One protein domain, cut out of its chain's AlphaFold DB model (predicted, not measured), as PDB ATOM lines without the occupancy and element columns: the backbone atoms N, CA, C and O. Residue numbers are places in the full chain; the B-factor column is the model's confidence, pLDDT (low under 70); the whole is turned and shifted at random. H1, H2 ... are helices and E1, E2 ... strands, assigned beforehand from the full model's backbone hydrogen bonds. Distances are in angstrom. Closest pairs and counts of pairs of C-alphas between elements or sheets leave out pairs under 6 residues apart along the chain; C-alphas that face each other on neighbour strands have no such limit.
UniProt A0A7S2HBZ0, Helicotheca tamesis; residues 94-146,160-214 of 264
ATOM      1  N   THR A  94       9.504 -76.347  48.244       76.88
ATOM      2  CA  THR A  94      10.617 -76.268  49.192       76.88
ATOM      3  C   THR A  94      10.793 -77.586  49.942       76.88
ATOM      4  O   THR A  94       9.824 -78.210  50.371       76.88
ATOM      5  N   LEU A  95      12.053 -78.002  50.088       78.12
ATOM      6  CA  LEU A  95      12.469 -79.037  51.030       78.12
ATOM      7  C   LEU A  95      12.990 -78.345  52.292       78.12
ATOM      8  O   LEU A  95      14.046 -77.716  52.258       78.12
ATOM      9  N   MET A  96      12.263 -78.468  53.397       78.12
ATOM     10  CA  MET A  96      12.700 -78.003  54.708       78.12
ATOM     11  C   MET A  96      13.349 -79.157  55.463       78.12
ATOM     12  O   MET A  96      12.744 -80.213  55.599       78.12
ATOM     13  N   VAL A  97      14.554 -78.952  55.994       77.19
ATOM     14  CA  VAL A  97      15.203 -79.914  56.895       77.19
ATOM     15  C   VAL A  97      15.459 -79.235  58.234       77.19
ATOM     16  O   VAL A  97      16.283 -78.332  58.338       77.19
ATOM     17  N   ALA A  98      14.736 -79.674  59.254       75.44
ATOM     18  CA  ALA A  98      14.835 -79.218  60.630       75.44
ATOM     19  C   ALA A  98      15.690 -80.191  61.460       75.44
ATOM     20  O   ALA A  98      15.701 -81.394  61.205       75.44
ATOM     21  N   SER A  99      16.401 -79.688  62.471       71.44
ATOM     22  CA  SER A  99      17.170 -80.506  63.419       71.44
ATOM     23  C   SER A  99      16.937 -79.996  64.844       71.44
ATOM     24  O   SER A  99      17.086 -78.797  65.067       71.44
ATOM     25  N   PRO A 100      16.670 -80.864  65.835       61.16
ATOM     26  CA  PRO A 100      16.437 -80.476  67.231       61.16
ATOM     27  C   PRO A 100      17.732 -80.118  68.000       61.16
ATOM     28  O   PRO A 100      17.809 -80.266  69.217       61.16
ATOM     29  N   GLY A 101      18.780 -79.662  67.303       55.31
ATOM     30  CA  GLY A 101      20.092 -79.352  67.889       55.31
ATOM     31  C   GLY A 101      21.010 -80.563  68.147       55.31
ATOM     32  O   GLY A 101      20.714 -81.697  67.767       55.31
ATOM     33  N   THR A 102      22.182 -80.298  68.745       48.41
ATOM     34  CA  THR A 102      23.353 -81.206  68.760       48.41
ATOM     35  C   THR A 102      23.755 -81.770  70.130       48.41
ATOM     36  O   THR A 102      24.783 -82.428  70.226       48.41
ATOM     37  N   THR A 103      23.002 -81.573  71.216       52.12
ATOM     38  CA  THR A 103      23.479 -82.006  72.550       52.12
ATOM     39  C   THR A 103      22.383 -82.623  73.409       52.12
ATOM     40  O   THR A 103      21.484 -81.910  73.856       52.12
ATOM     41  N   ALA A 104      22.505 -83.920  73.706       47.44
ATOM     42  CA  ALA A 104      21.569 -84.673  74.544       47.44
ATOM     43  C   ALA A 104      22.214 -85.285  75.807       47.44
ATOM     44  O   ALA A 104      21.797 -86.342  76.257       47.44
ATOM     45  N   TYR A 105      23.202 -84.624  76.421       51.06
ATOM     46  CA  TYR A 105      23.881 -85.142  77.629       51.06
ATOM     47  C   TYR A 105      23.081 -85.033  78.938       51.06
ATOM     48  O   TYR A 105      23.653 -85.074  80.012       51.06
ATOM     49  N   ASN A 106      21.762 -84.873  78.857       54.94
ATOM     50  CA  ASN A 106      20.831 -84.899  79.987       54.94
ATOM     51  C   ASN A 106      19.490 -85.402  79.438       54.94
ATOM     52  O   ASN A 106      18.589 -84.605  79.162       54.94
ATOM     53  N   GLY A 107      19.417 -86.711  79.175       56.31
ATOM     54  CA  GLY A 107      18.397 -87.341  78.327       56.31
ATOM     55  C   GLY A 107      16.950 -86.944  78.638       56.31
ATOM     56  O   GLY A 107      16.206 -86.644  77.708       56.31
ATOM     57  N   ASP A 108      16.565 -86.857  79.915       60.38
ATOM     58  CA  ASP A 108      15.193 -86.502  80.307       60.38
ATOM     59  C   ASP A 108      14.864 -85.022  80.070       60.38
ATOM     60  O   ASP A 108      13.906 -84.710  79.369       60.38
ATOM     61  N   GLN A 109      15.698 -84.094  80.553       62.94
ATOM     62  CA  GLN A 109      15.476 -82.653  80.342       62.94
ATOM     63  C   GLN A 109      15.470 -82.279  78.855       62.94
ATOM     64  O   GLN A 109      14.766 -81.365  78.429       62.94
ATOM     65  N   ARG A 110      16.275 -82.980  78.052       68.19
ATOM     66  CA  ARG A 110      16.354 -82.767  76.604       68.19
ATOM     67  C   ARG A 110      15.191 -83.402  75.858       68.19
ATOM     68  O   ARG A 110      14.800 -82.873  74.822       68.19
ATOM     69  N   TYR A 111      14.626 -84.488  76.377       71.88
ATOM     70  CA  TYR A 111      13.401 -85.067  75.839       71.88
ATOM     71  C   TYR A 111      12.200 -84.140  76.048       71.88
ATOM     72  O   TYR A 111      11.486 -83.860  75.089       71.88
ATOM     73  N   ASP A 112      12.022 -83.598  77.255       73.88
ATOM     74  CA  ASP A 112      10.920 -82.668  77.538       73.88
ATOM     75  C   ASP A 112      11.037 -81.392  76.687       73.88
ATOM     76  O   ASP A 112      10.050 -80.903  76.134       73.88
ATOM     77  N   ALA A 113      12.262 -80.876  76.519       70.00
ATOM     78  CA  ALA A 113      12.532 -79.770  75.602       70.00
ATOM     79  C   ALA A 113      12.174 -80.134  74.153       70.00
ATOM     80  O   ALA A 113      11.450 -79.386  73.505       70.00
ATOM     81  N   PHE A 114      12.590 -81.316  73.678       74.88
ATOM     82  CA  PHE A 114      12.236 -81.794  72.341       74.88
ATOM     83  C   PHE A 114      10.721 -81.866  72.132       74.88
ATOM     84  O   PHE A 114      10.250 -81.455  71.078       74.88
ATOM     85  N   GLN A 115       9.950 -82.373  73.100       76.69
ATOM     86  CA  GLN A 115       8.495 -82.462  72.951       76.69
ATOM     87  C   GLN A 115       7.865 -81.085  72.727       76.69
ATOM     88  O   GLN A 115       7.057 -80.938  71.808       76.69
ATOM     89  N   ASN A 116       8.275 -80.093  73.522       75.56
ATOM     90  CA  ASN A 116       7.793 -78.717  73.404       75.56
ATOM     91  C   ASN A 116       8.226 -78.078  72.076       75.56
ATOM     92  O   ASN A 116       7.386 -77.550  71.347       75.56
ATOM     93  N   ASP A 117       9.509 -78.192  71.729       73.00
ATOM     94  CA  ASP A 117      10.070 -77.633  70.494       73.00
ATOM     95  C   ASP A 117       9.423 -78.274  69.253       73.00
ATOM     96  O   ASP A 117       9.110 -77.591  68.279       73.00
ATOM     97  N   PHE A 118       9.158 -79.583  69.292       78.44
ATOM     98  CA  PHE A 118       8.484 -80.308  68.217       78.44
ATOM     99  C   PHE A 118       7.024 -79.875  68.046       78.44
ATOM    100  O   PHE A 118       6.557 -79.719  66.913       78.44
ATOM    101  N   ASP A 119       6.290 -79.687  69.145       78.81
ATOM    102  CA  ASP A 119       4.904 -79.218  69.084       78.81
ATOM    103  C   ASP A 119       4.823 -77.800  68.525       78.81
ATOM    104  O   ASP A 119       3.963 -77.512  67.690       78.81
ATOM    105  N   ASP A 120       5.734 -76.922  68.930       76.12
ATOM    106  CA  ASP A 120       5.782 -75.553  68.427       76.12
ATOM    107  C   ASP A 120       6.246 -75.487  66.968       76.12
ATOM    108  O   ASP A 120       5.663 -74.739  66.174       76.12
ATOM    109  N   PHE A 121       7.204 -76.326  66.569       78.31
ATOM    110  CA  PHE A 121       7.585 -76.499  65.168       78.31
ATOM    111  C   PHE A 121       6.402 -76.971  64.321       78.31
ATOM    112  O   PHE A 121       6.087 -76.363  63.299       78.31
ATOM    113  N   THR A 122       5.697 -78.012  64.768       79.31
ATOM    114  CA  THR A 122       4.560 -78.589  64.040       79.31
ATOM    115  C   THR A 122       3.426 -77.575  63.898       79.31
ATOM    116  O   THR A 122       2.908 -77.397  62.796       79.31
ATOM    117  N   LYS A 123       3.087 -76.840  64.967       79.88
ATOM    118  CA  LYS A 123       2.122 -75.726  64.899       79.88
ATOM    119  C   LYS A 123       2.577 -74.648  63.921       79.88
ATOM    120  O   LYS A 123       1.753 -74.115  63.183       79.88
ATOM    121  N   THR A 124       3.872 -74.329  63.911       78.94
ATOM    122  CA  THR A 124       4.433 -73.338  62.988       78.94
ATOM    123  C   THR A 124       4.263 -73.811  61.552       78.94
ATOM    124  O   THR A 124       3.627 -73.099  60.789       78.94
ATOM    125  N   VAL A 125       4.709 -75.021  61.198       78.94
ATOM    126  CA  VAL A 125       4.550 -75.603  59.850       78.94
ATOM    127  C   VAL A 125       3.080 -75.669  59.431       78.94
ATOM    128  O   VAL A 125       2.743 -75.279  58.319       78.94
ATOM    129  N   GLN A 126       2.183 -76.084  60.329       78.94
ATOM    130  CA  GLN A 126       0.739 -76.099  60.071       78.94
ATOM    131  C   GLN A 126       0.147 -74.691  59.902       78.94
ATOM    132  O   GLN A 126      -0.879 -74.526  59.248       78.94
ATOM    133  N   SER A 127       0.767 -73.653  60.465       77.81
ATOM    134  CA  SER A 127       0.341 -72.268  60.233       77.81
ATOM    135  C   SER A 127       0.755 -71.733  58.855       77.81
ATOM    136  O   SER A 127       0.150 -70.771  58.378       77.81
ATOM    137  N   LEU A 128       1.730 -72.374  58.194       75.94
ATOM    138  CA  LEU A 128       2.180 -72.064  56.830       75.94
ATOM    139  C   LEU A 128       1.166 -72.654  55.839       75.94
ATOM    140  O   LEU A 128       1.371 -73.712  55.242       75.94
ATOM    141  N   LYS A 129       0.008 -71.994  55.738       68.62
ATOM    142  CA  LYS A 129      -1.082 -72.379  54.831       68.62
ATOM    143  C   LYS A 129      -0.613 -72.362  53.371       68.62
ATOM    144  O   LYS A 129       0.331 -71.663  53.021       68.62
ATOM    145  N   ASP A 130      -1.312 -73.122  52.528       77.06
ATOM    146  CA  ASP A 130      -1.172 -73.111  51.063       77.06
ATOM    147  C   ASP A 130       0.151 -73.673  50.510       77.06
ATOM    148  O   ASP A 130       0.532 -73.396  49.372       77.06
ATOM    149  N   ARG A 131       0.830 -74.532  51.283       80.81
ATOM    150  CA  ARG A 131       2.078 -75.206  50.872       80.81
ATOM    151  C   ARG A 131       2.012 -76.742  50.922       80.81
ATOM    152  O   ARG A 131       2.954 -77.371  51.397       80.81
ATOM    153  N   PRO A 132       0.938 -77.387  50.424       81.25
ATOM    154  CA  PRO A 132       0.740 -78.835  50.568       81.25
ATOM    155  C   PRO A 132       1.767 -79.680  49.801       81.25
ATOM    156  O   PRO A 132       1.951 -80.851  50.107       81.25
ATOM    157  N   ASN A 133       2.433 -79.090  48.805       80.50
ATOM    158  CA  ASN A 133       3.418 -79.780  47.973       80.50
ATOM    159  C   ASN A 133       4.840 -79.717  48.547       80.50
ATOM    160  O   ASN A 133       5.751 -80.320  47.977       80.50
ATOM    161  N   ASP A 134       5.058 -78.958  49.619       83.06
ATOM    162  CA  ASP A 134       6.372 -78.882  50.245       83.06
ATOM    163  C   ASP A 134       6.675 -80.147  51.039       83.06
ATOM    164  O   ASP A 134       5.780 -80.887  51.448       83.06
ATOM    165  N   LEU A 135       7.963 -80.397  51.242       83.38
ATOM    166  CA  LEU A 135       8.441 -81.546  51.988       83.38
ATOM    167  C   LEU A 135       9.165 -81.056  53.234       83.38
ATOM    168  O   LEU A 135      10.131 -80.297  53.134       83.38
ATOM    169  N   VAL A 136       8.720 -81.508  54.402       84.25
ATOM    170  CA  VAL A 136       9.342 -81.157  55.677       84.25
ATOM    171  C   VAL A 136       9.976 -82.404  56.271       84.25
ATOM    172  O   VAL A 136       9.312 -83.410  56.488       84.25
ATOM    173  N   LEU A 137      11.274 -82.343  56.544       85.44
ATOM    174  CA  LEU A 137      12.044 -83.397  57.188       85.44
ATOM    175  C   LEU A 137      12.522 -82.917  58.552       85.44
ATOM    176  O   LEU A 137      13.040 -81.810  58.680       85.44
ATOM    177  N   ILE A 138      12.426 -83.773  59.558       82.00
ATOM    178  CA  ILE A 138      13.075 -83.582  60.853       82.00
ATOM    179  C   ILE A 138      14.168 -84.629  60.977       82.00
ATOM    180  O   ILE A 138      13.903 -85.830  60.986       82.00
ATOM    181  N   ARG A 139      15.413 -84.175  61.070       82.50
ATOM    182  CA  ARG A 139      16.553 -85.042  61.333       82.50
ATOM    183  C   ARG A 139      16.626 -85.352  62.821       82.50
ATOM    184  O   ARG A 139      16.496 -84.442  63.635       82.50
ATOM    185  N   THR A 140      16.894 -86.599  63.195       78.19
ATOM    186  CA  THR A 140      17.207 -86.902  64.598       78.19
ATOM    187  C   THR A 140      18.526 -86.251  65.027       78.19
ATOM    188  O   THR A 140      19.372 -85.852  64.211       78.19
ATOM    189  N   ALA A 141      18.678 -86.075  66.341       73.81
ATOM    190  CA  ALA A 141      19.913 -85.561  66.909       73.81
ATOM    191  C   ALA A 141      21.083 -86.508  66.600       73.81
ATOM    192  O   ALA A 141      20.908 -87.708  66.406       73.81
ATOM    193  N   ALA A 142      22.288 -85.952  66.616       71.88
ATOM    194  CA  ALA A 142      23.530 -86.708  66.607       71.88
ATOM    195  C   ALA A 142      24.212 -86.510  67.971       71.88
ATOM    196  O   ALA A 142      24.175 -85.389  68.490       71.88
ATOM    197  N   PRO A 143      24.838 -87.537  68.572       63.22
ATOM    198  CA  PRO A 143      25.686 -87.342  69.734       63.22
ATOM    199  C   PRO A 143      26.833 -86.420  69.324       63.22
ATOM    200  O   PRO A 143      27.499 -86.697  68.324       63.22
ATOM    201  N   ASN A 144      27.094 -85.365  70.089       57.59
ATOM    202  CA  ASN A 144      28.345 -84.616  69.966       57.59
ATOM    203  C   ASN A 144      29.482 -85.389  70.668       57.59
ATOM    204  O   ASN A 144      29.250 -86.485  71.173       57.59
ATOM    205  N   VAL A 145      30.702 -84.864  70.710       53.94
ATOM    206  CA  VAL A 145      31.693 -85.221  71.738       53.94
ATOM    207  C   VAL A 145      31.614 -84.180  72.858       53.94
ATOM    208  O   VAL A 145      31.442 -82.989  72.601       53.94
ATOM    209  N   ALA A 146      31.637 -84.632  74.114       44.38
ATOM    210  CA  ALA A 146      31.220 -83.822  75.264       44.38
ATOM    211  C   ALA A 146      32.197 -82.686  75.614       44.38
ATOM    212  O   ALA A 146      31.808 -81.743  76.305       44.38
ATOM    213  N   ASP A 160      30.407 -94.832  77.491       77.81
ATOM    214  CA  ASP A 160      29.327 -95.808  77.291       77.81
ATOM    215  C   ASP A 160      28.026 -95.348  77.968       77.81
ATOM    216  O   ASP A 160      26.938 -95.510  77.419       77.81
ATOM    217  N   ASN A 161      28.134 -94.696  79.131       78.38
ATOM    218  CA  ASN A 161      26.995 -94.125  79.840       78.38
ATOM    219  C   ASN A 161      26.308 -93.002  79.042       78.38
ATOM    220  O   ASN A 161      25.083 -92.998  78.926       78.38
ATOM    221  N   ASP A 162      27.071 -92.078  78.458       73.75
ATOM    222  CA  ASP A 162      26.515 -91.004  77.626       73.75
ATOM    223  C   ASP A 162      25.883 -91.559  76.341       73.75
ATOM    224  O   ASP A 162      24.832 -91.083  75.911       73.75
ATOM    225  N   MET A 163      26.474 -92.604  75.752       75.69
ATOM    226  CA  MET A 163      25.896 -93.307  74.604       75.69
ATOM    227  C   MET A 163      24.582 -94.006  74.960       75.69
ATOM    228  O   MET A 163      23.623 -93.923  74.194       75.69
ATOM    229  N   VAL A 164      24.495 -94.654  76.125       80.69
ATOM    230  CA  VAL A 164      23.248 -95.261  76.621       80.69
ATOM    231  C   VAL A 164      22.165 -94.197  76.810       80.69
ATOM    232  O   VAL A 164      21.038 -94.384  76.344       80.69
ATOM    233  N   GLN A 165      22.497 -93.063  77.433       77.81
ATOM    234  CA  GLN A 165      21.553 -91.956  77.619       77.81
ATOM    235  C   GLN A 165      21.102 -91.349  76.286       77.81
ATOM    236  O   GLN A 165      19.910 -91.104  76.092       77.81
ATOM    237  N   PHE A 166      22.029 -91.159  75.345       76.75
ATOM    238  CA  PHE A 166      21.713 -90.681  74.004       76.75
ATOM    239  C   PHE A 166      20.798 -91.656  73.256       76.75
ATOM    240  O   PHE A 166      19.800 -91.229  72.681       76.75
ATOM    241  N   ASN A 167      21.092 -92.957  73.284       79.25
ATOM    242  CA  ASN A 167      20.289 -93.972  72.599       79.25
ATOM    243  C   ASN A 167      18.864 -94.039  73.164       79.25
ATOM    244  O   ASN A 167      17.901 -94.152  72.400       79.25
ATOM    245  N   ALA A 168      18.717 -93.916  74.488       81.38
ATOM    246  CA  ALA A 168      17.413 -93.818  75.136       81.38
ATOM    247  C   ALA A 168      16.652 -92.561  74.681       81.38
ATOM    248  O   ALA A 168      15.478 -92.652  74.321       81.38
ATOM    249  N   TYR A 169      17.323 -91.407  74.631       80.81
ATOM    250  CA  TYR A 169      16.750 -90.164  74.113       80.81
ATOM    251  C   TYR A 169      16.323 -90.290  72.640       80.81
ATOM    252  O   TYR A 169      15.166 -90.018  72.321       80.81
ATOM    253  N   ALA A 170      17.209 -90.755  71.756       78.50
ATOM    254  CA  ALA A 170      16.939 -90.896  70.325       78.50
ATOM    255  C   ALA A 170      15.751 -91.835  70.068       78.50
ATOM    256  O   ALA A 170      14.837 -91.491  69.323       78.50
ATOM    257  N   SER A 171      15.705 -92.971  70.770       83.62
ATOM    258  CA  SER A 171      14.584 -93.914  70.675       83.62
ATOM    259  C   SER A 171      13.263 -93.281  71.121       83.62
ATOM    260  O   SER A 171      12.232 -93.480  70.480       83.62
ATOM    261  N   ARG A 172      13.269 -92.490  72.205       85.06
ATOM    262  CA  ARG A 172      12.068 -91.778  72.672       85.06
ATOM    263  C   ARG A 172      11.605 -90.729  71.663       85.06
ATOM    264  O   ARG A 172      10.411 -90.656  71.401       85.06
ATOM    265  N   VAL A 173      12.525 -89.966  71.072       81.75
ATOM    266  CA  VAL A 173      12.231 -88.973  70.022       81.75
ATOM    267  C   VAL A 173      11.553 -89.618  68.812       81.75
ATOM    268  O   VAL A 173      10.521 -89.125  68.358       81.75
ATOM    269  N   VAL A 174      12.098 -90.732  68.315       86.00
ATOM    270  CA  VAL A 174      11.534 -91.462  67.167       86.00
ATOM    271  C   VAL A 174      10.137 -91.996  67.493       86.00
ATOM    272  O   VAL A 174       9.201 -91.803  66.720       86.00
ATOM    273  N   ASN A 175       9.966 -92.619  68.662       87.88
ATOM    274  CA  ASN A 175       8.670 -93.151  69.088       87.88
ATOM    275  C   ASN A 175       7.611 -92.052  69.248       87.88
ATOM    276  O   ASN A 175       6.466 -92.232  68.833       87.88
ATOM    277  N   GLU A 176       7.988 -90.915  69.833       85.69
ATOM    278  CA  GLU A 176       7.101 -89.766  70.006       85.69
ATOM    279  C   GLU A 176       6.682 -89.178  68.655       85.69
ATOM    280  O   GLU A 176       5.501 -88.893  68.440       85.69
ATOM    281  N   PHE A 177       7.626 -89.044  67.720       86.88
ATOM    282  CA  PHE A 177       7.333 -88.615  66.356       86.88
ATOM    283  C   PHE A 177       6.339 -89.553  65.673       86.88
ATOM    284  O   PHE A 177       5.319 -89.093  65.168       86.88
ATOM    285  N   GLU A 178       6.591 -90.863  65.695       88.56
ATOM    286  CA  GLU A 178       5.703 -91.852  65.078       88.56
ATOM    287  C   GLU A 178       4.303 -91.833  65.698       88.56
ATOM    288  O   GLU A 178       3.295 -91.917  64.988       88.56
ATOM    289  N   PHE A 179       4.217 -91.674  67.019       88.38
ATOM    290  CA  PHE A 179       2.945 -91.524  67.717       88.38
ATOM    291  C   PHE A 179       2.187 -90.267  67.264       88.38
ATOM    292  O   PHE A 179       0.998 -90.347  66.934       88.38
ATOM    293  N   LYS A 180       2.867 -89.115  67.205       84.94
ATOM    294  CA  LYS A 180       2.278 -87.844  66.758       84.94
ATOM    295  C   LYS A 180       1.883 -87.885  65.282       84.94
ATOM    296  O   LYS A 180       0.768 -87.479  64.960       84.94
ATOM    297  N   ARG A 181       2.720 -88.455  64.409       85.12
ATOM    298  CA  ARG A 181       2.442 -88.646  62.975       85.12
ATOM    299  C   ARG A 181       1.177 -89.470  62.756       85.12
ATOM    300  O   ARG A 181       0.272 -89.019  62.064       85.12
ATOM    301  N   ARG A 182       1.052 -90.632  63.410       85.50
ATOM    302  CA  ARG A 182      -0.152 -91.479  63.294       85.50
ATOM    303  C   ARG A 182      -1.412 -90.768  63.782       85.50
ATOM    304  O   ARG A 182      -2.467 -90.897  63.165       85.50
ATOM    305  N   ARG A 183      -1.320 -90.013  64.882       84.12
ATOM    306  CA  ARG A 183      -2.440 -89.188  65.364       84.12
ATOM    307  C   ARG A 183      -2.824 -88.115  64.355       84.12
ATOM    308  O   ARG A 183      -4.011 -87.915  64.117       84.12
ATOM    309  N   GLN A 184      -1.832 -87.456  63.768       77.94
ATOM    310  CA  GLN A 184      -2.043 -86.453  62.741       77.94
ATOM    311  C   GLN A 184      -2.722 -87.067  61.510       77.94
ATOM    312  O   GLN A 184      -3.732 -86.533  61.077       77.94
ATOM    313  N   GLU A 185      -2.271 -88.220  61.015       79.69
ATOM    314  CA  GLU A 185      -2.889 -88.932  59.882       79.69
ATOM    315  C   GLU A 185      -4.349 -89.323  60.151       79.69
ATOM    316  O   GLU A 185      -5.214 -89.138  59.296       79.69
ATOM    317  N   GLN A 186      -4.652 -89.797  61.364       80.69
ATOM    318  CA  GLN A 186      -6.024 -90.118  61.772       80.69
ATOM    319  C   GLN A 186      -6.926 -88.880  61.837       80.69
ATOM    320  O   GLN A 186      -8.113 -88.967  61.525       80.69
ATOM    321  N   GLN A 187      -6.382 -87.732  62.246       75.75
ATOM    322  CA  GLN A 187      -7.120 -86.468  62.331       75.75
ATOM    323  C   GLN A 187      -7.211 -85.738  60.982       75.75
ATOM    324  O   GLN A 187      -8.171 -85.006  60.753       75.75
ATOM    325  N   GLN A 188      -6.232 -85.928  60.093       63.81
ATOM    326  CA  GLN A 188      -6.075 -85.210  58.823       63.81
ATOM    327  C   GLN A 188      -6.550 -85.986  57.594       63.81
ATOM    328  O   GLN A 188      -6.400 -85.479  56.484       63.81
ATOM    329  N   ALA A 189      -7.215 -87.136  57.755       58.53
ATOM    330  CA  ALA A 189      -7.863 -87.856  56.649       58.53
ATOM    331  C   ALA A 189      -8.857 -86.993  55.823       58.53
ATOM    332  O   ALA A 189      -9.329 -87.429  54.777       58.53
ATOM    333  N   SER A 190      -9.162 -85.765  56.262       55.72
ATOM    334  CA  SER A 190     -10.007 -84.776  55.581       55.72
ATOM    335  C   SER A 190      -9.345 -83.411  55.290       55.72
ATOM    336  O   SER A 190     -10.007 -82.547  54.718       55.72
ATOM    337  N   LEU A 191      -8.072 -83.176  55.648       57.47
ATOM    338  CA  LEU A 191      -7.409 -81.859  55.544       57.47
ATOM    339  C   LEU A 191      -6.054 -81.962  54.821       57.47
ATOM    340  O   LEU A 191      -4.997 -81.933  55.444       57.47
ATOM    341  N   SER A 192      -6.080 -82.036  53.488       62.09
ATOM    342  CA  SER A 192      -4.895 -82.108  52.611       62.09
ATOM    343  C   SER A 192      -4.123 -80.780  52.464       62.09
ATOM    344  O   SER A 192      -3.499 -80.537  51.434       62.09
ATOM    345  N   SER A 193      -4.239 -79.855  53.419       69.88
ATOM    346  CA  SER A 193      -3.804 -78.458  53.249       69.88
ATOM    347  C   SER A 193      -2.387 -78.160  53.748       69.88
ATOM    348  O   SER A 193      -1.925 -77.033  53.582       69.88
ATOM    349  N   TYR A 194      -1.702 -79.130  54.359       76.56
ATOM    350  CA  TYR A 194      -0.391 -78.932  54.988       76.56
ATOM    351  C   TYR A 194       0.641 -79.927  54.450       76.56
ATOM    352  O   TYR A 194       0.263 -81.052  54.117       76.56
ATOM    353  N   PRO A 195       1.928 -79.542  54.381       78.50
ATOM    354  CA  PRO A 195       2.975 -80.451  53.940       78.50
ATOM    355  C   PRO A 195       3.161 -81.602  54.944       78.50
ATOM    356  O   PRO A 195       3.092 -81.374  56.160       78.50
ATOM    357  N   PRO A 196       3.415 -82.835  54.472       81.31
ATOM    358  CA  PRO A 196       3.752 -83.941  55.352       81.31
ATOM    359  C   PRO A 196       5.109 -83.696  56.023       81.31
ATOM    360  O   PRO A 196       6.057 -83.192  55.414       81.31
ATOM    361  N   ILE A 197       5.190 -84.068  57.302       84.38
ATOM    362  CA  ILE A 197       6.430 -84.035  58.077       84.38
ATOM    363  C   ILE A 197       6.960 -85.464  58.162       84.38
ATOM    364  O   ILE A 197       6.281 -86.347  58.686       84.38
ATOM    365  N   HIS A 198       8.175 -85.686  57.673       86.88
ATOM    366  CA  HIS A 198       8.872 -86.968  57.735       86.88
ATOM    367  C   HIS A 198      10.060 -86.882  58.689       86.88
ATOM    368  O   HIS A 198      10.581 -85.801  58.973       86.88
ATOM    369  N   MET A 199      10.517 -88.034  59.168       86.69
ATOM    370  CA  MET A 199      11.706 -88.127  60.004       86.69
ATOM    371  C   MET A 199      12.863 -88.743  59.223       86.69
ATOM    372  O   MET A 199      12.740 -89.824  58.654       86.69
ATOM    373  N   LEU A 200      14.006 -88.061  59.252       86.69
ATOM    374  CA  LEU A 200      15.290 -88.582  58.803       86.69
ATOM    375  C   LEU A 200      16.075 -89.048  60.035       86.69
ATOM    376  O   LEU A 200      16.790 -88.262  60.664       86.69
ATOM    377  N   ASP A 201      15.917 -90.318  60.409       85.12
ATOM    378  CA  ASP A 201      16.607 -90.862  61.577       85.12
ATOM    379  C   ASP A 201      18.068 -91.206  61.268       85.12
ATOM    380  O   ASP A 201      18.387 -92.279  60.762       85.12
ATOM    381  N   VAL A 202      18.970 -90.279  61.586       79.56
ATOM    382  CA  VAL A 202      20.418 -90.447  61.431       79.56
ATOM    383  C   VAL A 202      21.092 -91.045  62.660       79.56
ATOM    384  O   VAL A 202      22.279 -91.374  62.592       79.56
ATOM    385  N   ALA A 203      20.380 -91.185  63.780       78.62
ATOM    386  CA  ALA A 203      20.971 -91.605  65.042       78.62
ATOM    387  C   ALA A 203      21.619 -93.001  64.940       78.62
ATOM    388  O   ALA A 203      22.796 -93.091  65.302       78.62
ATOM    389  N   PRO A 204      20.973 -94.039  64.355       80.44
ATOM    390  CA  PRO A 204      21.573 -95.363  64.167       80.44
ATOM    391  C   PRO A 204      22.927 -95.344  63.470       80.44
ATOM    392  O   PRO A 204      23.923 -95.827  64.007       80.44
ATOM    393  N   MET A 205      22.998 -94.696  62.308       74.31
ATOM    394  CA  MET A 205      24.246 -94.577  61.546       74.31
ATOM    395  C   MET A 205      25.306 -93.758  62.285       74.31
ATOM    396  O   MET A 205      26.502 -93.927  62.085       74.31
ATOM    397  N   THR A 206      24.880 -92.873  63.174       71.44
ATOM    398  CA  THR A 206      25.774 -91.982  63.900       71.44
ATOM    399  C   THR A 206      26.452 -92.644  65.097       71.44
ATOM    400  O   THR A 206      27.604 -92.317  65.404       71.44
ATOM    401  N   PHE A 207      25.765 -93.541  65.807       70.12
ATOM    402  CA  PHE A 207      26.364 -94.254  66.938       70.12
ATOM    403  C   PHE A 207      27.083 -95.542  66.535       70.12
ATOM    404  O   PHE A 207      28.018 -95.940  67.223       70.12
ATOM    405  N   LEU A 208      26.702 -96.170  65.416       70.19
ATOM    406  CA  LEU A 208      27.386 -97.363  64.899       70.19
ATOM    407  C   LEU A 208      28.766 -97.056  64.297       70.19
ATOM    408  O   LEU A 208      29.575 -97.965  64.129       70.19
ATOM    409  N   HIS A 209      29.059 -95.782  64.022       66.38
ATOM    410  CA  HIS A 209      30.322 -95.327  63.438       66.38
ATOM    411  C   HIS A 209      31.072 -94.354  64.372       66.38
ATOM    412  O   HIS A 209      31.267 -93.184  64.035       66.38
ATOM    413  N   PRO A 210      31.535 -94.809  65.554       55.91
ATOM    414  CA  PRO A 210      32.248 -93.958  66.510       55.91
ATOM    415  C   PRO A 210      33.595 -93.443  65.973       55.91
ATOM    416  O   PRO A 210      34.106 -92.443  66.469       55.91
ATOM    417  N   HIS A 211      34.158 -94.086  64.943       49.66
ATOM    418  CA  HIS A 211      35.436 -93.708  64.336       49.66
ATOM    419  C   HIS A 211      35.360 -92.521  63.364       49.66
ATOM    420  O   HIS A 211      36.369 -91.841  63.203       49.66
ATOM    421  N   GLY A 212      34.186 -92.184  62.809       50.97
ATOM    422  CA  GLY A 212      33.981 -90.997  61.950       50.97
ATOM    423  C   GLY A 212      34.012 -89.658  62.707       50.97
ATOM    424  O   GLY A 212      33.397 -88.680  62.288       50.97
ATOM    425  N   ARG A 213      34.642 -89.645  63.888       52.09
ATOM    426  CA  ARG A 213      34.687 -88.543  64.860       52.09
ATOM    427  C   ARG A 213      36.114 -88.162  65.249       52.09
ATOM    428  O   ARG A 213      36.297 -87.324  66.127       52.09
ATOM    429  N   ARG A 214      37.132 -88.791  64.652       48.53
ATOM    430  CA  ARG A 214      38.533 -88.491  64.968       48.53
ATOM    431  C   ARG A 214      38.909 -87.111  64.443       48.53
ATOM    432  O   ARG A 214      38.868 -86.864  63.243       48.53
TER     433      ARG A 214
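Overview. This is residues 94 to 146 and 160 to 214 of the 264 residues of a protein of Helicotheca tamesis (UniProt A0A7S2HBZ0). Two long helices, H1 and H2, run side by side, with a small parallel sheet, order E1 E2 E3, along the pair. The 108 printed residues, mostly helix in class, run E1 H1 E2 H2 E3 H3. The whole is only just compact, close to loose, with radius of gyration 15.2 A, spanning 46 by 25 by 18 A.

Along the chain. Find C-alpha 95 at (12.469, -79.037, 51.030), where E1, residues 95 to 98, begins. Next come H1, 107 to 127, 29.7 A; E2, 135 to 139; H2, 160 to 188, 41.3 A; E3, 197 to 200; and H3, 203 to 207, ending at (26.364, -94.254, 66.938).

Arrangement. Look at N 96 and O 135, 2.8 A, between E1 and E2, and N 198 and O 136, 2.8 A, between E2 and E3. E1, H1, E2 form a strand-helix-strand unit, parallel neighbour strands with a helix between, its crossover right-handed. H1 and H2 only graze the sheet. H1, with residues 107 to 115 alone, touches H2 at a shallow tilt of 29 degrees, the same way; the closest C-alphas, Gly 107 and Tyr 169, are 5.3 A apart. H2 and H3 only just touch, with 3 pairs of C-alphas within 8 A. In H1, H2 and H3 every O i to N i+4 pair is within hydrogen-bond range.

Size, cuts and confidence. Residues 147 to 159 are cut out, C-alphas 146 and 160 lying 12.3 A apart. No link printed whole is long. Residues 186 to 191, of which 186 to 188 belong to H2, stand free. pLDDT is under 70 at 28 residues, among them 100 to 110.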